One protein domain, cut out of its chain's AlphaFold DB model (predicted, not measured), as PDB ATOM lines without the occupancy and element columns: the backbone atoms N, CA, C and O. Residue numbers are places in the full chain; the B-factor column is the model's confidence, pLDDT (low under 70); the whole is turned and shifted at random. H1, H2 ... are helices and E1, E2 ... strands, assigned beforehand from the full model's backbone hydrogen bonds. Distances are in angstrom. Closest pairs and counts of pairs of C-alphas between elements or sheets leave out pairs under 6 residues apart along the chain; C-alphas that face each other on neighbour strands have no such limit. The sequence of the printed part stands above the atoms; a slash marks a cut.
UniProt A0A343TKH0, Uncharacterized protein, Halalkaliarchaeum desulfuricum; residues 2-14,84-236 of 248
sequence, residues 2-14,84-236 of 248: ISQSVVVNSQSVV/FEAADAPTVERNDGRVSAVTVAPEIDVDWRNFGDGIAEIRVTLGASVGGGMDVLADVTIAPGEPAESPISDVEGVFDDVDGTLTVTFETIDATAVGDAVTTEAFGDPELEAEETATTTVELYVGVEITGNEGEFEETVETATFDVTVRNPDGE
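Overview. This is residues 2 to 14 and 84 to 236 of the 248 residues of an uncharacterized protein of Halalkaliarchaeum desulfuricum (UniProt A0A343TKH0). The domain is a long, narrow sandwich of two four-stranded sheets face to face, with the strands of one crossing those of the other at 37 degrees. The hairpin E7 and E8 makes a long, twisted ribbon along much of the rod, and the short helices H1 and H2 lie on the stretch that passes from E6 to E7. The printed part has 166 residues, with eight named strands and two named helices in the order E1 E2 E3 E4 E5 E6 H1 H2 E7 E8, and its class is mostly strand. One sheet runs E1 E2 E6 E5 and is mixed; the other runs E4 E3 E7 E8 and is antiparallel throughout. The whole is only just loose, close to compact, with a radius of gyration of the C-alphas of 18.5 A and spans of 65 by 27 by 23 A.

Along the chain. E1 is residues 6 to 11, beginning at C-alpha 6 (-23.940, -12.531, -41.680). E2, residues 102 to 112, is 31.6 A long. E3, residues 119 to 130, is 33.8 A long, and E4, residues 133 to 142, is 27.4 A long. E5 is residues 152 to 157 and E6 residues 164 to 170. H1 is residues 175 to 178 and H2 residues 184 to 187. E7, residues 197 to 212, is 48.6 A long, and E8, residues 217 to 231, is 46.1 A long, ending at C-alpha 231 (-31.498, -2.852, -47.021).

Arrangement. E1 and E2 are parallel, with N 103 and O 6 3.1 A apart. E2 is staggered: residues 102 to 106 pair with E1 and residues 107 to 112 with E6, antiparallel, where N 110 and O 166 are 2.7 A apart. The hairpin E5 and E6 has N 153 and O 169 at 2.8 A. In the other sheet the hairpin E3 and E4 has N 137 and O 126 at 2.7 A, E3 and E7 have N 123 and O 209 at 2.8 A, and the hairpin E7 and E8 has N 204 and O 224 at 2.8 A. Between the sheets, E2 and E7 are near each other, with 11 pairs of C-alphas within 10 A. H1 is only just over E4, at a height over the sheet of 8.0 A; H2 only grazes that sheet. Both helices are too short for an O i to N i+4 pair.

Size, cuts and confidence. The farthest C-alphas, of Glu 214 and Glu 236, are 66.7 A apart. Residues 15 to 83 are not printed; C-alphas 14 and 84 are 9.0 A apart across the cut. Of the links that are printed whole, none is long. The pLDDT is under 70 in residues 2 to 14, 84 to 91 and 94 to 97.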
ATOM      1  N   ILE A   2     -34.579 -18.296 -48.905       28.81
ATOM      2  CA  ILE A   2     -33.118 -18.312 -48.793       28.81
ATOM      3  C   ILE A   2     -32.812 -17.621 -47.461       28.81
ATOM      4  O   ILE A   2     -33.167 -16.457 -47.287       28.81
ATOM      5  N   SER A   3     -32.266 -18.356 -46.491       30.20
ATOM      6  CA  SER A   3     -31.725 -17.767 -45.262       30.20
ATOM      7  C   SER A   3     -30.301 -17.316 -45.549       30.20
ATOM      8  O   SER A   3     -29.469 -18.143 -45.910       30.20
ATOM      9  N   GLN A   4     -30.037 -16.018 -45.434       33.31
ATOM     10  CA  GLN A   4     -28.688 -15.461 -45.449       33.31
ATOM     11  C   GLN A   4     -28.249 -15.178 -44.010       33.31
ATOM     12  O   GLN A   4     -29.015 -14.594 -43.241       33.31
ATOM     13  N   SER A   5     -27.046 -15.643 -43.674       27.95
ATOM     14  CA  SER A   5     -26.344 -15.431 -42.407       27.95
ATOM     15  C   SER A   5     -25.200 -14.441 -42.624       27.95
ATOM     16  O   SER A   5     -24.449 -14.572 -43.591       27.95
ATOM     17  N   VAL A   6     -25.065 -13.473 -41.723       37.44
ATOM     18  CA  VAL A   6     -23.940 -12.531 -41.680       37.44
ATOM     19  C   VAL A   6     -22.821 -13.189 -40.877       37.44
ATOM     20  O   VAL A   6     -23.036 -13.489 -39.705       37.44
ATOM     21  N   VAL A   7     -21.672 -13.450 -41.506       35.19
ATOM     22  CA  VAL A   7     -20.475 -14.006 -40.851       35.19
ATOM     23  C   VAL A   7     -19.409 -12.918 -40.823       35.19
ATOM     24  O   VAL A   7     -18.975 -12.467 -41.882       35.19
ATOM     25  N   VAL A   8     -19.004 -12.513 -39.622       39.62
ATOM     26  CA  VAL A   8     -17.908 -11.563 -39.396       39.62
ATOM     27  C   VAL A   8     -16.707 -12.323 -38.832       39.62
ATOM     28  O   VAL A   8     -16.849 -13.058 -37.853       39.62
ATOM     29  N   ASN A   9     -15.547 -12.167 -39.478       31.38
ATOM     30  CA  ASN A   9     -14.266 -12.749 -39.068       31.38
ATOM     31  C   ASN A   9     -13.392 -11.633 -38.467       31.38
ATOM     32  O   ASN A   9     -13.224 -10.601 -39.112       31.38
ATOM     33  N   SER A  10     -12.881 -11.801 -37.251       37.38
ATOM     34  CA  SER A  10     -12.034 -10.803 -36.570       37.38
ATOM     35  C   SER A  10     -10.566 -11.196 -36.685       37.38
ATOM     36  O   SER A  10     -10.257 -12.372 -36.532       37.38
ATOM     37  N   GLN A  11      -9.671 -10.239 -36.960       32.56
ATOM     38  CA  GLN A  11      -8.234 -10.500 -37.107       32.56
ATOM     39  C   GLN A  11      -7.409  -9.818 -36.006       32.56
ATOM     40  O   GLN A  11      -7.432  -8.598 -35.879       32.56
ATOM     41  N   SER A  12      -6.632 -10.659 -35.319       25.91
ATOM     42  CA  SER A  12      -5.409 -10.415 -34.541       25.91
ATOM     43  C   SER A  12      -5.468  -9.604 -33.242       25.91
ATOM     44  O   SER A  12      -6.088  -8.559 -33.154       25.91
ATOM     45  N   VAL A  13      -4.712 -10.045 -32.235       30.80
ATOM     46  CA  VAL A  13      -4.403  -9.299 -30.998       30.80
ATOM     47  C   VAL A  13      -2.887  -9.384 -30.756       30.80
ATOM     48  O   VAL A  13      -2.217 -10.328 -31.148       30.80
ATOM     49  N   VAL A  14      -2.292  -8.341 -30.180       27.44
ATOM     50  CA  VAL A  14      -0.882  -8.379 -29.762       27.44
ATOM     51  C   VAL A  14      -0.808  -7.792 -28.364       27.44
ATOM     52  O   VAL A  14      -1.191  -6.638 -28.179       27.44
ATOM     53  N   PHE A  84      -8.288  -5.368 -31.275       55.56
ATOM     54  CA  PHE A  84      -9.384  -6.231 -31.659       55.56
ATOM     55  C   PHE A  84     -10.240  -5.516 -32.708       55.56
ATOM     56  O   PHE A  84     -10.939  -4.550 -32.403       55.56
ATOM     57  N   GLU A  85     -10.151  -5.970 -33.955       57.12
ATOM     58  CA  GLU A  85     -10.927  -5.433 -35.070       57.12
ATOM     59  C   GLU A  85     -12.007  -6.438 -35.483       57.12
ATOM     60  O   GLU A  85     -11.766  -7.638 -35.640       57.12
ATOM     61  N   ALA A  86     -13.229  -5.948 -35.667       65.25
ATOM     62  CA  ALA A  86     -14.283  -6.713 -36.309       65.25
ATOM     63  C   ALA A  86     -14.291  -6.364 -37.796       65.25
ATOM     64  O   ALA A  86     -14.275  -5.187 -38.153       65.25
ATOM     65  N   ALA A  87     -14.299  -7.375 -38.667       65.06
ATOM     66  CA  ALA A  87     -14.451  -7.115 -40.091       65.06
ATOM     67  C   ALA A  87     -15.806  -6.462 -40.396       65.06
ATOM     68  O   ALA A  87     -16.793  -6.650 -39.678       65.06
ATOM     69  N   ASP A  88     -15.860  -5.744 -41.516       64.56
ATOM     70  CA  ASP A  88     -17.109  -5.189 -42.023       64.56
ATOM     71  C   ASP A  88     -18.132  -6.308 -42.247       64.56
ATOM     72  O   ASP A  88     -17.873  -7.293 -42.952       64.56
ATOM     73  N   ALA A  89     -19.318  -6.149 -41.662       64.69
ATOM     74  CA  ALA A  89     -20.391  -7.094 -41.887       64.69
ATOM     75  C   ALA A  89     -21.023  -6.854 -43.269       64.69
ATOM     76  O   ALA A  89     -21.233  -5.707 -43.674       64.69
ATOM     77  N   PRO A  90     -21.362  -7.914 -44.023       59.38
ATOM     78  CA  PRO A  90     -22.072  -7.754 -45.284       59.38
ATOM     79  C   PRO A  90     -23.447  -7.100 -45.087       59.38
ATOM     80  O   PRO A  90     -24.175  -7.419 -44.145       59.38
ATOM     81  N   THR A  91     -23.842  -6.248 -46.037       67.25
ATOM     82  CA  THR A  91     -25.210  -5.722 -46.112       67.25
ATOM     83  C   THR A  91     -26.195  -6.844 -46.436       67.25
ATOM     84  O   THR A  91     -26.029  -7.574 -47.416       67.25
ATOM     85  N   VAL A  92     -27.246  -6.969 -45.629       71.12
ATOM     86  CA  VAL A  92     -28.336  -7.923 -45.835       71.12
ATOM     87  C   VAL A  92     -29.412  -7.271 -46.696       71.12
ATOM     88  O   VAL A  92     -30.081  -6.340 -46.257       71.12
ATOM     89  N   GLU A  93     -29.612  -7.778 -47.910       70.81
ATOM     90  CA  GLU A  93     -30.673  -7.303 -48.804       70.81
ATOM     91  C   GLU A  93     -31.917  -8.192 -48.673       70.81
ATOM     92  O   GLU A  93     -31.929  -9.343 -49.121       70.81
ATOM     93  N   ARG A  94     -32.985  -7.670 -48.058       66.56
ATOM     94  CA  ARG A  94     -34.278  -8.363 -47.977       66.56
ATOM     95  C   ARG A  94     -35.465  -7.422 -48.093       66.56
ATOM     96  O   ARG A  94     -35.554  -6.421 -47.396       66.56
ATOM     97  N   ASN A  95     -36.448  -7.867 -48.873       59.88
ATOM     98  CA  ASN A  95     -37.714  -7.161 -49.101       59.88
ATOM     99  C   ASN A  95     -38.610  -7.034 -47.857       59.88
ATOM    100  O   ASN A  95     -39.617  -6.336 -47.894       59.88
ATOM    101  N   ASP A  96     -38.324  -7.791 -46.796       68.31
ATOM    102  CA  ASP A  96     -39.094  -7.782 -45.551       68.31
ATOM    103  C   ASP A  96     -38.361  -7.093 -44.395       68.31
ATOM    104  O   ASP A  96     -38.881  -7.101 -43.280       68.31
ATOM    105  N   GLY A  97     -37.166  -6.538 -44.649       67.38
ATOM    106  CA  GLY A  97     -36.358  -5.831 -43.654       67.38
ATOM    107  C   GLY A  97     -35.899  -6.699 -42.478       67.38
ATOM    108  O   GLY A  97     -35.489  -6.169 -41.449       67.38
ATOM    109  N   ARG A  98     -35.987  -8.035 -42.578       74.56
ATOM    110  CA  ARG A  98     -35.729  -8.950 -41.452       74.56
ATOM    111  C   ARG A  98     -34.362  -9.617 -41.530       74.56
ATOM    112  O   ARG A  98     -33.948 -10.138 -42.565       74.56
ATOM    113  N   VAL A  99     -33.713  -9.724 -40.375       80.31
ATOM    114  CA  VAL A  99     -32.515 -10.550 -40.178       80.31
ATOM    115  C   VAL A  99     -32.923 -11.910 -39.612       80.31
ATOM    116  O   VAL A  99     -33.851 -12.005 -38.816       80.31
ATOM    117  N   SER A 100     -32.271 -12.985 -40.067       77.50
ATOM    118  CA  SER A 100     -32.547 -14.348 -39.576       77.50
ATOM    119  C   SER A 100     -31.594 -14.791 -38.470       77.50
ATOM    120  O   SER A 100     -32.001 -15.594 -37.642       77.50
ATOM    121  N   ALA A 101     -30.352 -14.304 -38.497       83.88
ATOM    122  CA  ALA A 101     -29.342 -14.499 -37.466       83.88
ATOM    123  C   ALA A 101     -28.195 -13.498 -37.668       83.88
ATOM    124  O   ALA A 101     -27.906 -13.124 -38.812       83.88
ATOM    125  N   VAL A 102     -27.516 -13.123 -36.585       85.31
ATOM    126  CA  VAL A 102     -26.217 -12.433 -36.631       85.31
ATOM    127  C   VAL A 102     -25.184 -13.356 -36.011       85.31
ATOM    128  O   VAL A 102     -25.338 -13.767 -34.863       85.31
ATOM    129  N   THR A 103     -24.149 -13.711 -36.778       87.12
ATOM    130  CA  THR A 103     -23.146 -14.682 -36.337       87.12
ATOM    131  C   THR A 103     -21.748 -14.085 -36.291       87.12
ATOM    132  O   THR A 103     -21.386 -13.266 -37.135       87.12
ATOM    133  N   VAL A 104     -20.956 -14.522 -35.316       87.75
ATOM    134  CA  VAL A 104     -19.560 -14.111 -35.128       87.75
ATOM    135  C   VAL A 104     -18.662 -15.342 -35.071       87.75
ATOM    136  O   VAL A 104     -19.060 -16.373 -34.535       87.75
ATOM    137  N   ALA A 105     -17.463 -15.248 -35.636       88.38
ATOM    138  CA  ALA A 105     -16.440 -16.289 -35.557       88.38
ATOM    139  C   ALA A 105     -15.088 -15.625 -35.243       88.38
ATOM    140  O   ALA A 105     -14.309 -15.369 -36.162       88.38
ATOM    141  N   PRO A 106     -14.859 -15.221 -33.981       85.62
ATOM    142  CA  PRO A 106     -13.653 -14.491 -33.620       85.62
ATOM    143  C   PRO A 106     -12.413 -15.390 -33.576       85.62
ATOM    144  O   PRO A 106     -12.469 -16.549 -33.163       85.62
ATOM    145  N   GLU A 107     -11.278 -14.799 -33.934       88.88
ATOM    146  CA  GLU A 107      -9.934 -15.308 -33.676       88.88
ATOM    147  C   GLU A 107      -9.245 -14.336 -32.715       88.88
ATOM    148  O   GLU A 107      -9.288 -13.118 -32.912       88.88
ATOM    149  N   ILE A 108      -8.684 -14.864 -31.629       88.75
ATOM    150  CA  ILE A 108      -8.144 -14.070 -30.526       88.75
ATOM    151  C   ILE A 108      -6.717 -14.519 -30.271       88.75
ATOM    152  O   ILE A 108      -6.487 -15.653 -29.857       88.75
ATOM    153  N   ASP A 109      -5.768 -13.614 -30.468       87.38
ATOM    154  CA  ASP A 109      -4.395 -13.829 -30.037       87.38
ATOM    155  C   ASP A 109      -4.218 -13.353 -28.590       87.38
ATOM    156  O   ASP A 109      -4.760 -12.343 -28.144       87.38
ATOM    157  N   VAL A 110      -3.445 -14.090 -27.819       87.94
ATOM    158  CA  VAL A 110      -3.155 -13.785 -26.429       87.94
ATOM    159  C   VAL A 110      -1.657 -13.882 -26.272       87.94
ATOM    160  O   VAL A 110      -1.109 -14.978 -26.325       87.94
ATOM    161  N   ASP A 111      -0.987 -12.756 -26.053       88.25
ATOM    162  CA  ASP A 111       0.410 -12.772 -25.636       88.25
ATOM    163  C   ASP A 111       0.533 -12.490 -24.143       88.25
ATOM    164  O   ASP A 111      -0.253 -11.764 -23.531       88.25
ATOM    165  N   TRP A 112       1.570 -13.046 -23.541       89.81
ATOM    166  CA  TRP A 112       1.902 -12.802 -22.148       89.81
ATOM    167  C   TRP A 112       3.399 -12.626 -21.983       89.81
ATOM    168  O   TRP A 112       4.201 -12.985 -22.848       89.81
ATOM    169  N   ARG A 113       3.780 -12.032 -20.851       89.31
ATOM    170  CA  ARG A 113       5.180 -11.852 -20.468       89.31
ATOM    171  C   ARG A 113       5.373 -11.986 -18.972       89.31
ATOM    172  O   ARG A 113       4.547 -11.494 -18.207       89.31
ATOM    173  N   ASN A 114       6.533 -12.489 -18.572       89.00
ATOM    174  CA  ASN A 114       6.972 -12.647 -17.185       89.00
ATOM    175  C   ASN A 114       6.131 -13.630 -16.345       89.00
ATOM    176  O   ASN A 114       5.927 -13.378 -15.159       89.00
ATOM    177  N   PHE A 115       5.677 -14.736 -16.934       91.69
ATOM    178  CA  PHE A 115       5.026 -15.832 -16.207       91.69
ATOM    179  C   PHE A 115       6.058 -16.918 -15.904       91.69
ATOM    180  O   PHE A 115       6.452 -17.666 -16.790       91.69
ATOM    181  N   GLY A 116       6.585 -16.953 -14.679       89.12
ATOM    182  CA  GLY A 116       7.874 -17.591 -14.383       89.12
ATOM    183  C   GLY A 116       7.962 -19.081 -14.729       89.12
ATOM    184  O   GLY A 116       9.001 -19.523 -15.227       89.12
ATOM    185  N   ASP A 117       6.868 -19.819 -14.536       93.06
ATOM    186  CA  ASP A 117       6.711 -21.238 -14.900       93.06
ATOM    187  C   ASP A 117       5.593 -21.425 -15.945       93.06
ATOM    188  O   ASP A 117       4.872 -22.422 -15.949       93.06
ATOM    189  N   GLY A 118       5.395 -20.417 -16.800       93.62
ATOM    190  CA  GLY A 118       4.343 -20.400 -17.810       93.62
ATOM    191  C   GLY A 118       2.930 -20.248 -17.236       93.62
ATOM    192  O   GLY A 118       2.711 -19.839 -16.088       93.62
ATOM    193  N   ILE A 119       1.953 -20.564 -18.078       96.25
ATOM    194  CA  ILE A 119       0.528 -20.355 -17.836       96.25
ATOM    195  C   ILE A 119      -0.139 -21.635 -17.323       96.25
ATOM    196  O   ILE A 119       0.023 -22.715 -17.892       96.25
ATOM    197  N   ALA A 120      -0.933 -21.501 -16.262       95.88
ATOM    198  CA  ALA A 120      -1.770 -22.567 -15.720       95.88
ATOM    199  C   ALA A 120      -3.125 -22.645 -16.438       95.88
ATOM    200  O   ALA A 120      -3.595 -23.732 -16.762       95.88
ATOM    201  N   GLU A 121      -3.759 -21.497 -16.681       95.81
ATOM    202  CA  GLU A 121      -5.033 -21.401 -17.397       95.81
ATOM    203  C   GLU A 121      -5.223 -20.013 -18.019       95.81
ATOM    204  O   GLU A 121      -4.723 -19.008 -17.509       95.81
ATOM    205  N   ILE A 122      -5.988 -19.971 -19.108       95.31
ATOM    206  CA  ILE A 122      -6.493 -18.748 -19.732       95.31
ATOM    207  C   ILE A 122      -8.007 -18.859 -19.793       95.31
ATOM    208  O   ILE A 122      -8.543 -19.815 -20.351       95.31
ATOM    209  N   ARG A 123      -8.714 -17.880 -19.239       96.12
ATOM    210  CA  ARG A 123     -10.159 -17.761 -19.378       96.12
ATOM    211  C   ARG A 123     -10.491 -16.672 -20.381       96.12
ATOM    212  O   ARG A 123     -10.008 -15.552 -20.262       96.12
ATOM    213  N   VAL A 124     -11.334 -17.004 -21.350       94.44
ATOM    214  CA  VAL A 124     -11.796 -16.081 -22.386       94.44
ATOM    215  C   VAL A 124     -13.304 -15.916 -22.266       94.44
ATOM    216  O   VAL A 124     -14.054 -16.892 -22.291       94.44
ATOM    217  N   THR A 125     -13.752 -14.671 -22.150       95.38
ATOM    218  CA  THR A 125     -15.166 -14.294 -22.149       95.38
ATOM    219  C   THR A 125     -15.460 -13.459 -23.387       95.38
ATOM    220  O   THR A 125     -14.888 -12.388 -23.562       95.38
ATOM    221  N   LEU A 126     -16.380 -13.927 -24.227       93.88
ATOM    222  CA  LEU A 126     -16.870 -13.214 -25.400       93.88
ATOM    223  C   LEU A 126     -18.283 -12.707 -25.121       93.88
ATOM    224  O   LEU A 126     -19.158 -13.492 -24.756       93.88
ATOM    225  N   GLY A 127     -18.537 -11.419 -25.326       94.56
ATOM    226  CA  GLY A 127     -19.869 -10.831 -25.196       94.56
ATOM    227  C   GLY A 127     -20.207  -9.905 -26.353       94.56
ATOM    228  O   GLY A 127     -19.311  -9.358 -26.979       94.56
ATOM    229  N   ALA A 128     -21.492  -9.710 -26.626       92.56
ATOM    230  CA  ALA A 128     -21.974  -8.773 -27.637       92.56
ATOM    231  C   ALA A 128     -23.018  -7.826 -27.041       92.56
ATOM    232  O   ALA A 128     -23.824  -8.241 -26.209       92.56
ATOM    233  N   SER A 129     -23.006  -6.567 -27.473       93.19
ATOM    234  CA  SER A 129     -23.951  -5.531 -27.068       93.19
ATOM    235  C   SER A 129     -24.596  -4.861 -28.268       93.19
ATOM    236  O   SER A 129     -23.940  -4.560 -29.266       93.19
ATOM    237  N   VAL A 130     -25.897  -4.612 -28.137       90.88
ATOM    238  CA  VAL A 130     -26.712  -3.851 -29.084       90.88
ATOM    239  C   VAL A 130     -27.654  -2.955 -28.291       90.88
ATOM    240  O   VAL A 130     -28.326  -3.403 -27.362       90.88
ATOM    241  N   GLY A 131     -27.705  -1.665 -28.631       87.38
ATOM    242  CA  GLY A 131     -28.626  -0.716 -27.991       87.38
ATOM    243  C   GLY A 131     -28.450  -0.580 -26.468       87.38
ATOM    244  O   GLY A 131     -29.386  -0.175 -25.780       87.38
ATOM    245  N   GLY A 132     -27.273  -0.931 -25.935       84.88
ATOM    246  CA  GLY A 132     -26.950  -0.910 -24.505       84.88
ATOM    247  C   GLY A 132     -27.356  -2.162 -23.714       84.88
ATOM    248  O   GLY A 132     -27.114  -2.208 -22.507       84.88
ATOM    249  N   GLY A 133     -27.969  -3.165 -24.351       88.38
ATOM    250  CA  GLY A 133     -28.143  -4.501 -23.778       88.38
ATOM    251  C   GLY A 133     -26.984  -5.413 -24.183       88.38
ATOM    252  O   GLY A 133     -26.514  -5.303 -25.307       88.38
ATOM    253  N   MET A 134     -26.544  -6.315 -23.297       92.81
ATOM    254  CA  MET A 134     -25.389  -7.197 -23.522       92.81
ATOM    255  C   MET A 134     -25.727  -8.665 -23.242       92.81
ATOM    256  O   MET A 134     -26.313  -8.968 -22.203       92.81
ATOM    257  N   ASP A 135     -25.259  -9.558 -24.114       94.69
ATOM    258  CA  ASP A 135     -25.282 -11.011 -23.936       94.69
ATOM    259  C   ASP A 135     -23.856 -11.582 -23.889       94.69
ATOM    260  O   ASP A 135     -22.961 -11.128 -24.603       94.69
ATOM    261  N   VAL A 136     -23.637 -12.601 -23.050       95.50
ATOM    262  CA  VAL A 136     -22.379 -13.366 -23.014       95.50
ATOM    263  C   VAL A 136     -22.503 -14.527 -23.990       95.50
ATOM    264  O   VAL A 136     -23.312 -15.428 -23.779       95.50
ATOM    265  N   LEU A 137     -21.702 -14.491 -25.048       93.88
ATOM    266  CA  LEU A 137     -21.713 -15.463 -26.135       93.88
ATOM    267  C   LEU A 137     -20.908 -16.720 -25.796       93.88
ATOM    268  O   LEU A 137     -21.321 -17.826 -26.140       93.88
ATOM    269  N   ALA A 138     -19.774 -16.552 -25.117       95.00
ATOM    270  CA  ALA A 138     -18.926 -17.646 -24.661       95.00
ATOM    271  C   ALA A 138     -18.192 -17.263 -23.371       95.00
ATOM    272  O   ALA A 138     -17.838 -16.106 -23.167       95.00
ATOM    273  N   ASP A 139     -17.954 -18.249 -22.513       95.56
ATOM    274  CA  ASP A 139     -17.149 -18.140 -21.295       95.56
ATOM    275  C   ASP A 139     -16.429 -19.481 -21.137       95.56
ATOM    276  O   ASP A 139     -17.047 -20.489 -20.785       95.56
ATOM    277  N   VAL A 140     -15.160 -19.508 -21.539       95.38
ATOM    278  CA  VAL A 140     -14.375 -20.731 -21.745       95.38
ATOM    279  C   VAL A 140     -13.054 -20.651 -21.001       95.38
ATOM    280  O   VAL A 140     -12.438 -19.590 -20.917       95.38
ATOM    281  N   THR A 141     -12.599 -21.788 -20.483       96.06
ATOM    282  CA  THR A 141     -11.295 -21.926 -19.831       96.06
ATOM    283  C   THR A 141     -10.430 -22.872 -20.645       96.06
ATOM    284  O   THR A 141     -10.859 -23.963 -21.009       96.06
ATOM    285  N   ILE A 142      -9.204 -22.444 -20.922       96.06
ATOM    286  CA  ILE A 142      -8.210 -23.159 -21.711       96.06
ATOM    287  C   ILE A 142      -7.031 -23.461 -20.792       96.06
ATOM    288  O   ILE A 142      -6.497 -22.559 -20.145       96.06
ATOM    289  N   ALA A 143      -6.630 -24.725 -20.729       95.62
ATOM    290  CA  ALA A 143      -5.554 -25.194 -19.865       95.62
ATOM    291  C   ALA A 143      -4.629 -26.157 -20.631       95.62
ATOM    292  O   ALA A 143      -5.076 -26.841 -21.558       95.62
ATOM    293  N   PRO A 144      -3.339 -26.244 -20.261       94.00
ATOM    294  CA  PRO A 144      -2.379 -27.087 -20.955       94.00
ATOM    295  C   PRO A 144      -2.757 -28.569 -20.857       94.00
ATOM    296  O   PRO A 144      -2.964 -29.114 -19.774       94.00
ATOM    297  N   GLY A 145      -2.798 -29.241 -22.009       91.88
ATOM    298  CA  GLY A 145      -3.097 -30.672 -22.106       91.88
ATOM    299  C   GLY A 145      -4.584 -31.032 -22.031       91.88
ATOM    300  O   GLY A 145      -4.916 -32.207 -22.209       91.88
ATOM    301  N   GLU A 146      -5.467 -30.056 -21.830       92.62
ATOM    302  CA  GLU A 146      -6.913 -30.248 -21.895       92.62
ATOM    303  C   GLU A 146      -7.420 -30.002 -23.328       92.62
ATOM    304  O   GLU A 146      -6.895 -29.142 -24.041       92.62
ATOM    305  N   PRO A 147      -8.417 -30.768 -23.801       89.50
ATOM    306  CA  PRO A 147      -9.029 -30.508 -25.095       89.50
ATOM    307  C   PRO A 147      -9.812 -29.190 -25.063       89.50
ATOM    308  O   PRO A 147     -10.470 -28.879 -24.073       89.50
ATOM    309  N   ALA A 148      -9.795 -28.458 -26.177       89.12
ATOM    310  CA  ALA A 148     -10.636 -27.281 -26.343       89.12
ATOM    311  C   ALA A 148     -12.128 -27.653 -26.241       89.12
ATOM    312  O   ALA A 148     -12.576 -28.649 -26.822       89.12
ATOM    313  N   GLU A 149     -12.896 -26.857 -25.498       90.62
ATOM    314  CA  GLU A 149     -14.343 -27.021 -25.365       90.62
ATOM    315  C   GLU A 149     -15.078 -26.080 -26.325       90.62
ATOM    316  O   GLU A 149     -14.685 -24.927 -26.503       90.62
ATOM    317  N   SER A 150     -16.175 -26.554 -26.928       88.12
ATOM    318  CA  SER A 150     -17.038 -25.710 -27.765       88.12
ATOM    319  C   SER A 150     -17.503 -24.475 -26.968       88.12
ATOM    320  O   SER A 150     -17.876 -24.620 -25.797       88.12
ATOM    321  N   PRO A 151     -17.498 -23.272 -27.567       94.12
ATOM    322  CA  PRO A 151     -17.364 -23.004 -29.001       94.12
ATOM    323  C   PRO A 151     -15.928 -22.763 -29.494       94.12
ATOM    324  O   PRO A 151     -15.758 -22.086 -30.496       94.12
ATOM    325  N   ILE A 152     -14.881 -23.271 -28.841       94.88
ATOM    326  CA  ILE A 152     -13.521 -23.205 -29.393       94.88
ATOM    327  C   ILE A 152     -13.333 -24.310 -30.441       94.88
ATOM    328  O   ILE A 152     -13.574 -25.486 -30.173       94.88
ATOM    329  N   SER A 153     -12.880 -23.918 -31.632       94.25
ATOM    330  CA  SER A 153     -12.567 -24.826 -32.741       94.25
ATOM    331  C   SER A 153     -11.102 -25.257 -32.764       94.25
ATOM    332  O   SER A 153     -10.818 -26.398 -33.129       94.25
ATOM    333  N   ASP A 154     -10.192 -24.365 -32.364       94.94
ATOM    334  CA  ASP A 154      -8.757 -24.632 -32.330       94.94
ATOM    335  C   ASP A 154      -8.029 -23.731 -31.326       94.94
ATOM    336  O   ASP A 154      -8.502 -22.642 -30.980       94.94
ATOM    337  N   VAL A 155      -6.882 -24.215 -30.851       94.94
ATOM    338  CA  VAL A 155      -5.974 -23.490 -29.958       94.94
ATOM    339  C   VAL A 155      -4.538 -23.766 -30.395       94.94
ATOM    340  O   VAL A 155      -4.055 -24.895 -30.275       94.94
ATOM    341  N   GLU A 156      -3.831 -22.733 -30.845       93.56
ATOM    342  CA  GLU A 156      -2.451 -22.826 -31.328       93.56
ATOM    343  C   GLU A 156      -1.498 -22.046 -30.413       93.56
ATOM    344  O   GLU A 156      -1.605 -20.832 -30.283       93.56
ATOM    345  N   GLY A 157      -0.541 -22.718 -29.767       90.00
ATOM    346  CA  GLY A 157       0.456 -22.058 -28.914       90.00
ATOM    347  C   GLY A 157       1.085 -22.982 -27.874       90.00
ATOM    348  O   GLY A 157       0.845 -24.192 -27.866       90.00
ATOM    349  N   VAL A 158       1.922 -22.412 -27.003       91.56
ATOM    350  CA  VAL A 158       2.660 -23.142 -25.956       91.56
ATOM    351  C   VAL A 158       2.500 -22.419 -24.625       91.56
ATOM    352  O   VAL A 158       2.831 -21.249 -24.527       91.56
ATOM    353  N   PHE A 159       2.022 -23.119 -23.596       94.12
ATOM    354  CA  PHE A 159       1.747 -22.538 -22.274       94.12
ATOM    355  C   PHE A 159       2.996 -22.426 -21.385       94.12
ATOM    356  O   PHE A 159       3.019 -21.603 -20.479       94.12
ATOM    357  N   ASP A 160       4.030 -23.234 -21.640       95.19
ATOM    358  CA  ASP A 160       5.222 -23.351 -20.782       95.19
ATOM    359  C   ASP A 160       6.214 -22.177 -20.931       95.19
ATOM    360  O   ASP A 160       7.213 -22.102 -20.212       95.19
ATOM    361  N   ASP A 161       5.977 -21.272 -21.884       91.81
ATOM    362  CA  ASP A 161       6.868 -20.147 -22.144       91.81
ATOM    363  C   ASP A 161       6.681 -19.030 -21.108       91.81
ATOM    364  O   ASP A 161       5.564 -18.650 -20.757       91.81
ATOM    365  N   VAL A 162       7.793 -18.440 -20.658       92.12
ATOM    366  CA  VAL A 162       7.763 -17.284 -19.740       92.12
ATOM    367  C   VAL A 162       7.159 -16.048 -20.404       92.12
ATOM    368  O   VAL A 162       6.421 -15.282 -19.780       92.12
ATOM    369  N   ASP A 163       7.487 -15.886 -21.684       91.44
ATOM    370  CA  ASP A 163       6.920 -14.911 -22.598       91.44
ATOM    371  C   ASP A 163       6.436 -15.693 -23.819       91.44
ATOM    372  O   ASP A 163       7.255 -16.303 -24.510       91.44
ATOM    373  N   GLY A 164       5.135 -15.695 -24.081       86.81
ATOM    374  CA  GLY A 164       4.552 -16.543 -25.115       86.81
ATOM    375  C   GLY A 164       3.330 -15.926 -25.770       86.81
ATOM    376  O   GLY A 164       2.905 -14.825 -25.413       86.81
ATOM    377  N   THR A 165       2.806 -16.658 -26.748       89.62
ATOM    378  CA  THR A 165       1.626 -16.300 -27.534       89.62
ATOM    379  C   THR A 165       0.754 -17.541 -27.728       89.62
ATOM    380  O   THR A 165       1.268 -18.652 -27.895       89.62
ATOM    381  N   LEU A 166      -0.561 -17.345 -27.720       90.50
ATOM    382  CA  LEU A 166      -1.586 -18.346 -27.988       90.50
ATOM    383  C   LEU A 166      -2.640 -17.743 -28.918       90.50
ATOM    384  O   LEU A 166      -3.151 -16.670 -28.627       90.50
ATOM    385  N   THR A 167      -3.017 -18.444 -29.977       92.44
ATOM    386  CA  THR A 167      -4.155 -18.090 -30.830       92.44
ATOM    387  C   THR A 167      -5.330 -19.004 -30.496       92.44
ATOM    388  O   THR A 167      -5.186 -20.226 -30.439       92.44
ATOM    389  N   VAL A 168      -6.497 -18.415 -30.242       91.69
ATOM    390  CA  VAL A 168      -7.750 -19.108 -29.925       91.69
ATOM    391  C   VAL A 168      -8.759 -18.819 -31.028       91.69
ATOM    392  O   VAL A 168      -9.176 -17.673 -31.208       91.69
ATOM    393  N   THR A 169      -9.196 -19.858 -31.734       94.19
ATOM    394  CA  THR A 169     -10.138 -19.727 -32.851       94.19
ATOM    395  C   THR A 169     -11.497 -20.286 -32.460       94.19
ATOM    396  O   THR A 169     -11.634 -21.474 -32.153       94.19
ATOM    397  N   PHE A 170     -12.532 -19.453 -32.511       93.00
ATOM    398  CA  PHE A 170     -13.896 -19.855 -32.182       93.00
ATOM    399  C   PHE A 170     -14.627 -20.451 -33.394       93.00
ATOM    400  O   PHE A 170     -14.480 -20.011 -34.533       93.00
ATOM    401  N   GLU A 171     -15.476 -21.441 -33.130       93.06
ATOM    402  CA  GLU A 171     -16.560 -21.842 -34.020       93.06
ATOM    403  C   GLU A 171     -17.499 -20.650 -34.277       93.06
ATOM    404  O   GLU A 171     -17.544 -19.677 -33.523       93.06
ATOM    405  N   THR A 172     -18.297 -20.724 -35.343       90.38
ATOM    406  CA  THR A 172     -19.325 -19.709 -35.602       90.38
ATOM    407  C   THR A 172     -20.408 -19.746 -34.520       90.38
ATOM    408  O   THR A 172     -21.090 -20.757 -34.354       90.38
ATOM    409  N   ILE A 173     -20.609 -18.621 -33.837       90.25
ATOM    410  CA  ILE A 173     -21.614 -18.436 -32.788       90.25
ATOM    411  C   ILE A 173     -22.748 -17.566 -33.326       90.25
ATOM    412  O   ILE A 173     -22.503 -16.489 -33.867       90.25
ATOM    413  N   ASP A 174     -23.994 -18.002 -33.149       90.50
ATOM    414  CA  ASP A 174     -25.181 -17.182 -33.410       90.50
ATOM    415  C   ASP A 174     -25.472 -16.288 -32.203       90.50
ATOM    416  O   ASP A 174     -26.074 -16.725 -31.222       90.50
ATOM    417  N   ALA A 175     -25.045 -15.027 -32.285       88.50
ATOM    418  CA  ALA A 175     -25.229 -14.049 -31.219       88.50
ATOM    419  C   ALA A 175     -26.713 -13.807 -30.910       88.50
ATOM    420  O   ALA A 175     -27.059 -13.515 -29.772       88.50
ATOM    421  N   THR A 176     -27.588 -14.001 -31.903       88.38
ATOM    422  CA  THR A 176     -29.035 -13.825 -31.752       88.38
ATOM    423  C   THR A 176     -29.773 -15.018 -31.156       88.38
ATOM    424  O   THR A 176     -30.975 -14.930 -30.909       88.38
ATOM    425  N   ALA A 177     -29.074 -16.131 -30.921       89.94
ATOM    426  CA  ALA A 177     -29.649 -17.350 -30.356       89.94
ATOM    427  C   ALA A 177     -29.254 -17.610 -28.893       89.94
ATOM    428  O   ALA A 177     -29.812 -18.518 -28.274       89.94
ATOM    429  N   VAL A 178     -28.280 -16.872 -28.347       88.31
ATOM    430  CA  VAL A 178     -27.707 -17.155 -27.018       88.31
ATOM    431  C   VAL A 178     -28.488 -16.482 -25.890       88.31
ATOM    432  O   VAL A 178     -28.769 -17.129 -24.879       88.31
ATOM    433  N   GLY A 179     -28.821 -15.201 -26.047       87.25
ATOM    434  CA  GLY A 179     -29.441 -14.393 -25.001       87.25
ATOM    435  C   GLY A 179     -30.652 -13.595 -25.476       87.25
ATOM    436  O   GLY A 179     -31.269 -13.920 -26.490       87.25
ATOM    437  N   ASP A 180     -31.020 -12.584 -24.689       90.12
ATOM    438  CA  ASP A 180     -32.262 -11.817 -24.859       90.12
ATOM    439  C   ASP A 180     -32.008 -10.350 -25.255       90.12
ATOM    440  O   ASP A 180     -32.956  -9.617 -25.545       90.12
ATOM    441  N   ALA A 181     -30.754  -9.890 -25.221       89.25
ATOM    442  CA  ALA A 181     -30.401  -8.506 -25.521       89.25
ATOM    443  C   ALA A 181     -30.069  -8.305 -27.004       89.25
ATOM    444  O   ALA A 181     -30.503  -7.330 -27.617       89.25
ATOM    445  N   VAL A 182     -29.322  -9.239 -27.585       91.25
ATOM    446  CA  VAL A 182     -28.943  -9.249 -28.993       91.25
ATOM    447  C   VAL A 182     -29.951 -10.129 -29.721       91.25
ATOM    448  O   VAL A 182     -29.802 -11.338 -29.774       91.25
ATOM    449  N   THR A 183     -31.018  -9.546 -30.266       91.31
ATOM    450  CA  THR A 183     -32.076 -10.305 -30.961       91.31
ATOM    451  C   THR A 183     -32.154  -9.919 -32.429       91.31
ATOM    452  O   THR A 183     -31.786  -8.813 -32.812       91.31
ATOM    453  N   THR A 184     -32.701 -10.789 -33.282       86.75
ATOM    454  CA  THR A 184     -32.928 -10.461 -34.704       86.75
ATOM    455  C   THR A 184     -33.807  -9.223 -34.908       86.75
ATOM    456  O   THR A 184     -33.708  -8.558 -35.935       86.75
ATOM    457  N   GLU A 185     -34.674  -8.913 -33.941       87.19
ATOM    458  CA  GLU A 185     -35.546  -7.734 -33.956       87.19
ATOM    459  C   GLU A 185     -34.769  -6.439 -33.701       87.19
ATOM    460  O   GLU A 185     -35.181  -5.395 -34.184       87.19
ATOM    461  N   ALA A 186     -33.631  -6.499 -33.002       86.50
ATOM    462  CA  ALA A 186     -32.752  -5.345 -32.808       86.50
ATOM    463  C   ALA A 186     -32.002  -4.937 -34.094       86.50
ATOM    464  O   ALA A 186     -31.478  -3.827 -34.190       86.50
ATOM    465  N   PHE A 187     -31.948  -5.835 -35.080       81.94
ATOM    466  CA  PHE A 187     -31.269  -5.625 -36.362       81.94
ATOM    467  C   PHE A 187     -32.222  -5.420 -37.536       81.94
ATOM    468  O   PHE A 187     -31.828  -4.850 -38.548       81.94
ATOM    469  N   GLY A 188     -33.439  -5.953 -37.443       77.38
ATOM    470  CA  GLY A 188     -34.441  -5.839 -38.492       77.38
ATOM    471  C   GLY A 188     -35.334  -4.621 -38.301       77.38
ATOM    472  O   GLY A 188     -35.665  -4.256 -37.177       77.38
ATOM    473  N   ASP A 189     -35.800  -4.064 -39.410       83.12
ATOM    474  CA  ASP A 189     -36.809  -3.014 -39.411       83.12
ATOM    475  C   ASP A 189     -37.888  -3.357 -40.456       83.12
ATOM    476  O   ASP A 189     -37.658  -3.231 -41.662       83.12
ATOM    477  N   PRO A 190     -39.061  -3.861 -40.022       78.31
ATOM    478  CA  PRO A 190     -40.141  -4.233 -40.929       78.31
ATOM    479  C   PRO A 190     -40.862  -3.020 -41.535       78.31
ATOM    480  O   PRO A 190     -41.745  -3.219 -42.370       78.31
ATOM    481  N   GLU A 191     -40.549  -1.804 -41.084       83.75
ATOM    482  CA  GLU A 191     -41.113  -0.554 -41.587       83.75
ATOM    483  C   GLU A 191     -40.226   0.101 -42.659       83.75
ATOM    484  O   GLU A 191     -40.655   1.096 -43.236       83.75
ATOM    485  N   LEU A 192     -39.056  -0.480 -42.980       84.56
ATOM    486  CA  LEU A 192     -38.181  -0.007 -44.058       84.56
ATOM    487  C   LEU A 192     -38.931   0.094 -45.387       84.56
ATOM    488  O   LEU A 192     -39.399  -0.914 -45.935       84.56
ATOM    489  N   GLU A 193     -38.996   1.299 -45.948       86.44
ATOM    490  CA  GLU A 193     -39.553   1.532 -47.274       86.44
ATOM    491  C   GLU A 193     -38.608   1.005 -48.371       86.44
ATOM    492  O   GLU A 193     -37.469   0.603 -48.124       86.44
ATOM    493  N   ALA A 194     -39.094   0.955 -49.613       83.94
ATOM    494  CA  ALA A 194     -38.268   0.535 -50.741       83.94
ATOM    495  C   ALA A 194     -37.053   1.463 -50.905       83.94
ATOM    496  O   ALA A 194     -37.166   2.680 -50.777       83.94
ATOM    497  N   GLU A 195     -35.900   0.865 -51.201       83.88
ATOM    498  CA  GLU A 195     -34.580   1.499 -51.276       83.88
ATOM    499  C   GLU A 195     -34.006   2.013 -49.947       83.88
ATOM    500  O   GLU A 195     -32.853   2.457 -49.921       83.88
ATOM    501  N   GLU A 196     -34.739   1.905 -48.837       85.31
ATOM    502  CA  GLU A 196     -34.242   2.330 -47.533       85.31
ATOM    503  C   GLU A 196     -33.257   1.333 -46.922       85.31
ATOM    504  O   GLU A 196     -33.158   0.156 -47.287       85.31
ATOM    505  N   THR A 197     -32.469   1.851 -45.984       86.00
ATOM    506  CA  THR A 197     -31.419   1.121 -45.285       86.00
ATOM    507  C   THR A 197     -31.456   1.463 -43.801       86.00
ATOM    508  O   THR A 197     -31.489   2.640 -43.444       86.00
ATOM    509  N   ALA A 198     -31.395   0.442 -42.949       85.69
ATOM    510  CA  ALA A 198     -31.175   0.571 -41.513       85.69
ATOM    511  C   ALA A 198     -29.802  -0.000 -41.151       85.69
ATOM    512  O   ALA A 198     -29.386  -1.026 -41.692       85.69
ATOM    513  N   THR A 199     -29.109   0.649 -40.220       89.19
ATOM    514  CA  THR A 199     -27.812   0.195 -39.708       89.19
ATOM    515  C   THR A 199     -27.879   0.091 -38.193       89.19
ATOM    516  O   THR A 199     -28.244   1.060 -37.525       89.19
ATOM    517  N   THR A 200     -27.473  -1.060 -37.666       88.38
ATOM    518  CA  THR A 200     -27.330  -1.309 -36.232       88.38
ATOM    519  C   THR A 200     -25.873  -1.634 -35.925       88.38
ATOM    520  O   THR A 200     -25.326  -2.600 -36.455       88.38
ATOM    521  N   THR A 201     -25.253  -0.847 -35.048       89.50
ATOM    522  CA  THR A 201     -23.894  -1.103 -34.556       89.50
ATOM    523  C   THR A 201     -23.915  -2.163 -33.458       89.50
ATOM    524  O   THR A 201     -24.721  -2.091 -32.527       89.50
ATOM    525  N   VAL A 202     -23.008  -3.130 -33.562       87.19
ATOM    526  CA  VAL A 202     -22.732  -4.152 -32.549       87.19
ATOM    527  C   VAL A 202     -21.402  -3.840 -31.888       87.19
ATOM    528  O   VAL A 202     -20.412  -3.607 -32.579       87.19
ATOM    529  N   GLU A 203     -21.362  -3.890 -30.560       89.94
ATOM    530  CA  GLU A 203     -20.119  -3.859 -29.786       89.94
ATOM    531  C   GLU A 203     -19.787  -5.285 -29.329       89.94
ATOM    532  O   GLU A 203     -20.602  -5.938 -28.679       89.94
ATOM    533  N   LEU A 204     -18.604  -5.787 -29.668       89.62
ATOM    534  CA  LEU A 204     -18.097  -7.096 -29.272       89.62
ATOM    535  C   LEU A 204     -17.027  -6.909 -28.194       89.62
ATOM    536  O   LEU A 204     -16.050  -6.199 -28.413       89.62
ATOM    537  N   TYR A 205     -17.196  -7.562 -27.049       90.94
ATOM    538  CA  TYR A 205     -16.270  -7.525 -25.921       90.94
ATOM    539  C   TYR A 205     -15.517  -8.841 -25.814       90.94
ATOM    540  O   TYR A 205     -16.128  -9.912 -25.842       90.94
ATOM    541  N   VAL A 206     -14.209  -8.747 -25.610       89.88
ATOM    542  CA  VAL A 206     -13.347  -9.882 -25.294       89.88
ATOM    543  C   VAL A 206     -12.670  -9.601 -23.965       89.88
ATOM    544  O   VAL A 206     -11.873  -8.676 -23.859       89.88
ATOM    545  N   GLY A 207     -12.995 -10.392 -22.948       89.62
ATOM    546  CA  GLY A 207     -12.265 -10.440 -21.687       89.62
ATOM    547  C   GLY A 207     -11.311 -11.625 -21.681       89.62
ATOM    548  O   GLY A 207     -11.730 -12.740 -21.990       89.62
ATOM    549  N   VAL A 208     -10.053 -11.398 -21.319       91.25
ATOM    550  CA  VAL A 208      -9.041 -12.443 -21.144       91.25
ATOM    551  C   VAL A 208      -8.479 -12.348 -19.734       91.25
ATOM    552  O   VAL A 208      -7.976 -11.301 -19.334       91.25
ATOM    553  N   GLU A 209      -8.548 -13.449 -18.996       94.31
ATOM    554  CA  GLU A 209      -7.909 -13.625 -17.692       94.31
ATOM    555  C   GLU A 209      -6.830 -14.706 -17.826       94.31
ATOM    556  O   GLU A 209      -7.109 -15.809 -18.295       94.31
ATOM    557  N   ILE A 210      -5.597 -14.410 -17.424       93.81
ATOM    558  CA  ILE A 210      -4.451 -15.322 -17.497       93.81
ATOM    559  C   ILE A 210      -3.982 -15.617 -16.077       93.81
ATOM    560  O   ILE A 210      -3.634 -14.697 -15.340       93.81
ATOM    561  N   THR A 211      -3.905 -16.896 -15.714       95.69
ATOM    562  CA  THR A 211      -3.370 -17.354 -14.426       95.69
ATOM    563  C   THR A 211      -2.076 -18.131 -14.652       95.69
ATOM    564  O   THR A 211      -2.054 -19.102 -15.405       95.69
ATOM    565  N   GLY A 212      -0.996 -17.734 -13.980       95.50
ATOM    566  CA  GLY A 212       0.305 -18.406 -14.010       95.50
ATOM    567  C   GLY A 212       0.427 -19.570 -13.031       95.50
ATOM    568  O   GLY A 212      -0.273 -19.628 -12.016       95.50
ATOM    569  N   ASN A 213       1.367 -20.480 -13.297       93.00
ATOM    570  CA  ASN A 213       1.652 -21.620 -12.416       93.00
ATOM    571  C   ASN A 213       2.223 -21.205 -11.043       93.00
ATOM    572  O   ASN A 213       2.063 -21.939 -10.062       93.00
ATOM    573  N   GLU A 214       2.830 -20.016 -10.928       92.69
ATOM    574  CA  GLU A 214       3.388 -19.493  -9.672       92.69
ATOM    575  C   GLU A 214       2.455 -18.483  -8.970       92.69
ATOM    576  O   GLU A 214       2.810 -17.894  -7.940       92.69
ATOM    577  N   GLY A 215       1.220 -18.342  -9.462       87.38
ATOM    578  CA  GLY A 215       0.195 -17.463  -8.900       87.38
ATOM    579  C   GLY A 215       0.209 -16.037  -9.452       87.38
ATOM    580  O   GLY A 215      -0.382 -15.147  -8.834       87.38
ATOM    581  N   GLU A 216       0.880 -15.807 -10.582       91.94
ATOM    582  CA  GLU A 216       0.695 -14.618 -11.409       91.94
ATOM    583  C   GLU A 216      -0.736 -14.554 -11.950       91.94
ATOM    584  O   GLU A 216      -1.370 -15.581 -12.191       91.94
ATOM    585  N   PHE A 217      -1.247 -13.341 -12.130       88.25
ATOM    586  CA  PHE A 217      -2.575 -13.112 -12.679       88.25
ATOM    587  C   PHE A 217      -2.588 -11.806 -13.462       88.25
ATOM    588  O   PHE A 217      -2.079 -10.803 -12.959       88.25
ATOM    589  N   GLU A 218      -3.197 -11.826 -14.642       87.88
ATOM    590  CA  GLU A 218      -3.453 -10.642 -15.456       87.88
ATOM    591  C   GLU A 218      -4.856 -10.724 -16.065       87.88
ATOM    592  O   GLU A 218      -5.300 -11.797 -16.466       87.88
ATOM    593  N   GLU A 219      -5.546  -9.589 -16.145       88.94
ATOM    594  CA  GLU A 219      -6.866  -9.464 -16.765       88.94
ATOM    595  C   GLU A 219      -6.845  -8.303 -17.761       88.94
ATOM    596  O   GLU A 219      -6.300  -7.234 -17.482       88.94
ATOM    597  N   THR A 220      -7.445  -8.494 -18.931       85.56
ATOM    598  CA  THR A 220      -7.596  -7.453 -19.953       85.56
ATOM    599  C   THR A 220      -8.957  -7.573 -20.621       85.56
ATOM    600  O   THR A 220      -9.480  -8.671 -20.797       85.56
ATOM    601  N   VAL A 221      -9.537  -6.432 -20.996       86.12
ATOM    602  CA  VAL A 221     -10.787  -6.367 -21.754       86.12
ATOM    603  C   VAL A 221     -10.576  -5.487 -22.976       86.12
ATOM    604  O   VAL A 221     -10.152  -4.341 -22.847       86.12
ATOM    605  N   GLU A 222     -10.916  -6.020 -24.141       83.62
ATOM    606  CA  GLU A 222     -10.879  -5.333 -25.429       83.62
ATOM    607  C   GLU A 222     -12.288  -5.223 -26.014       83.62
ATOM    608  O   GLU A 222     -13.198  -5.988 -25.673       83.62
ATOM    609  N   THR A 223     -12.495  -4.236 -26.884       84.62
ATOM    610  CA  THR A 223     -13.785  -3.999 -27.543       84.62
ATOM    611  C   THR A 223     -13.575  -3.727 -29.025       84.62
ATOM    612  O   THR A 223     -12.722  -2.924 -29.389       84.62
ATOM    613  N   ALA A 224     -14.383  -4.373 -29.862       82.88
ATOM    614  CA  ALA A 224     -14.491  -4.106 -31.292       82.88
ATOM    615  C   ALA A 224     -15.917  -3.684 -31.629       82.88
ATOM    616  O   ALA A 224     -16.863  -4.051 -30.936       82.88
ATOM    617  N   THR A 225     -16.087  -2.964 -32.731       85.69
ATOM    618  CA  THR A 225     -17.412  -2.606 -33.239       85.69
ATOM    619  C   THR A 225     -17.542  -2.971 -34.701       85.69
ATOM    620  O   THR A 225     -16.601  -2.761 -35.461       85.69
ATOM    621  N   PHE A 226     -18.713  -3.451 -35.103       83.06
ATOM    622  CA  PHE A 226     -19.066  -3.612 -36.510       83.06
ATOM    623  C   PHE A 226     -20.516  -3.209 -36.749       83.06
ATOM    624  O   PHE A 226     -21.362  -3.306 -35.859       83.06
ATOM    625  N   ASP A 227     -20.804  -2.783 -37.971       87.00
ATOM    626  CA  ASP A 227     -22.141  -2.375 -38.380       87.00
ATOM    627  C   ASP A 227     -22.841  -3.505 -39.128       87.00
ATOM    628  O   ASP A 227     -22.303  -4.066 -40.079       87.00
ATOM    629  N   VAL A 228     -24.074  -3.813 -38.727       83.75
ATOM    630  CA  VAL A 228     -24.983  -4.675 -39.482       83.75
ATOM    631  C   VAL A 228     -25.966  -3.785 -40.223       83.75
ATOM    632  O   VAL A 228     -26.784  -3.097 -39.613       83.75
ATOM    633  N   THR A 229     -25.896  -3.815 -41.550       84.44
ATOM    634  CA  THR A 229     -26.760  -3.011 -42.415       84.44
ATOM    635  C   THR A 229     -27.808  -3.885 -43.092       84.44
ATOM    636  O   THR A 229     -27.470  -4.867 -43.754       84.44
ATOM    637  N   VAL A 230     -29.078  -3.509 -42.972       83.88
ATOM    638  CA  VAL A 230     -30.211  -4.140 -43.655       83.88
ATOM    639  C   VAL A 230     -30.772  -3.170 -44.680       83.88
ATOM    640  O   VAL A 230     -31.056  -2.020 -44.359       83.88
ATOM    641  N   ARG A 231     -30.950  -3.637 -45.915       82.44
ATOM    642  CA  ARG A 231     -31.498  -2.852 -47.021       82.44
ATOM    643  C   ARG A 231     -32.743  -3.520 -47.590       82.44
ATOM    644  O   ARG A 231     -32.724  -4.720 -47.873       82.44
ATOM    645  N   ASN A 232     -33.784  -2.726 -47.821       82.81
ATOM    646  CA  ASN A 232     -34.957  -3.138 -48.581       82.81
ATOM    647  C   ASN A 232     -34.756  -2.740 -50.057       82.81
ATOM    648  O   ASN A 232     -34.789  -1.550 -50.369       82.81
ATOM    649  N   PRO A 233     -34.444  -3.674 -50.972       78.94
ATOM    650  CA  PRO A 233     -34.173  -3.321 -52.360       78.94
ATOM    651  C   PRO A 233     -35.456  -2.910 -53.094       78.94
ATOM    652  O   PRO A 233     -36.567  -3.241 -52.684       78.94
ATOM    653  N   ASP A 234     -35.297  -2.195 -54.207       82.06
ATOM    654  CA  ASP A 234     -36.443  -1.761 -55.000       82.06
ATOM    655  C   ASP A 234     -37.139  -2.942 -55.699       82.06
ATOM    656  O   ASP A 234     -36.525  -3.957 -56.052       82.06
ATOM    657  N   GLY A 235     -38.442  -2.801 -55.924       75.62
ATOM    658  CA  GLY A 235     -39.241  -3.818 -56.597       75.62
ATOM    659  C   GLY A 235     -38.977  -3.833 -58.100       75.62
ATOM    660  O   GLY A 235     -39.580  -3.064 -58.844       75.62
ATOM    661  N   GLU A 236     -38.136  -4.745 -58.584       77.75
ATOM    662  CA  GLU A 236     -37.913  -4.893 -60.024       77.75
ATOM    663  C   GLU A 236     -38.987  -5.787 -60.668       77.75
ATOM    664  O   GLU A 236     -39.237  -6.920 -60.244       77.75
TER     665      GLU A 236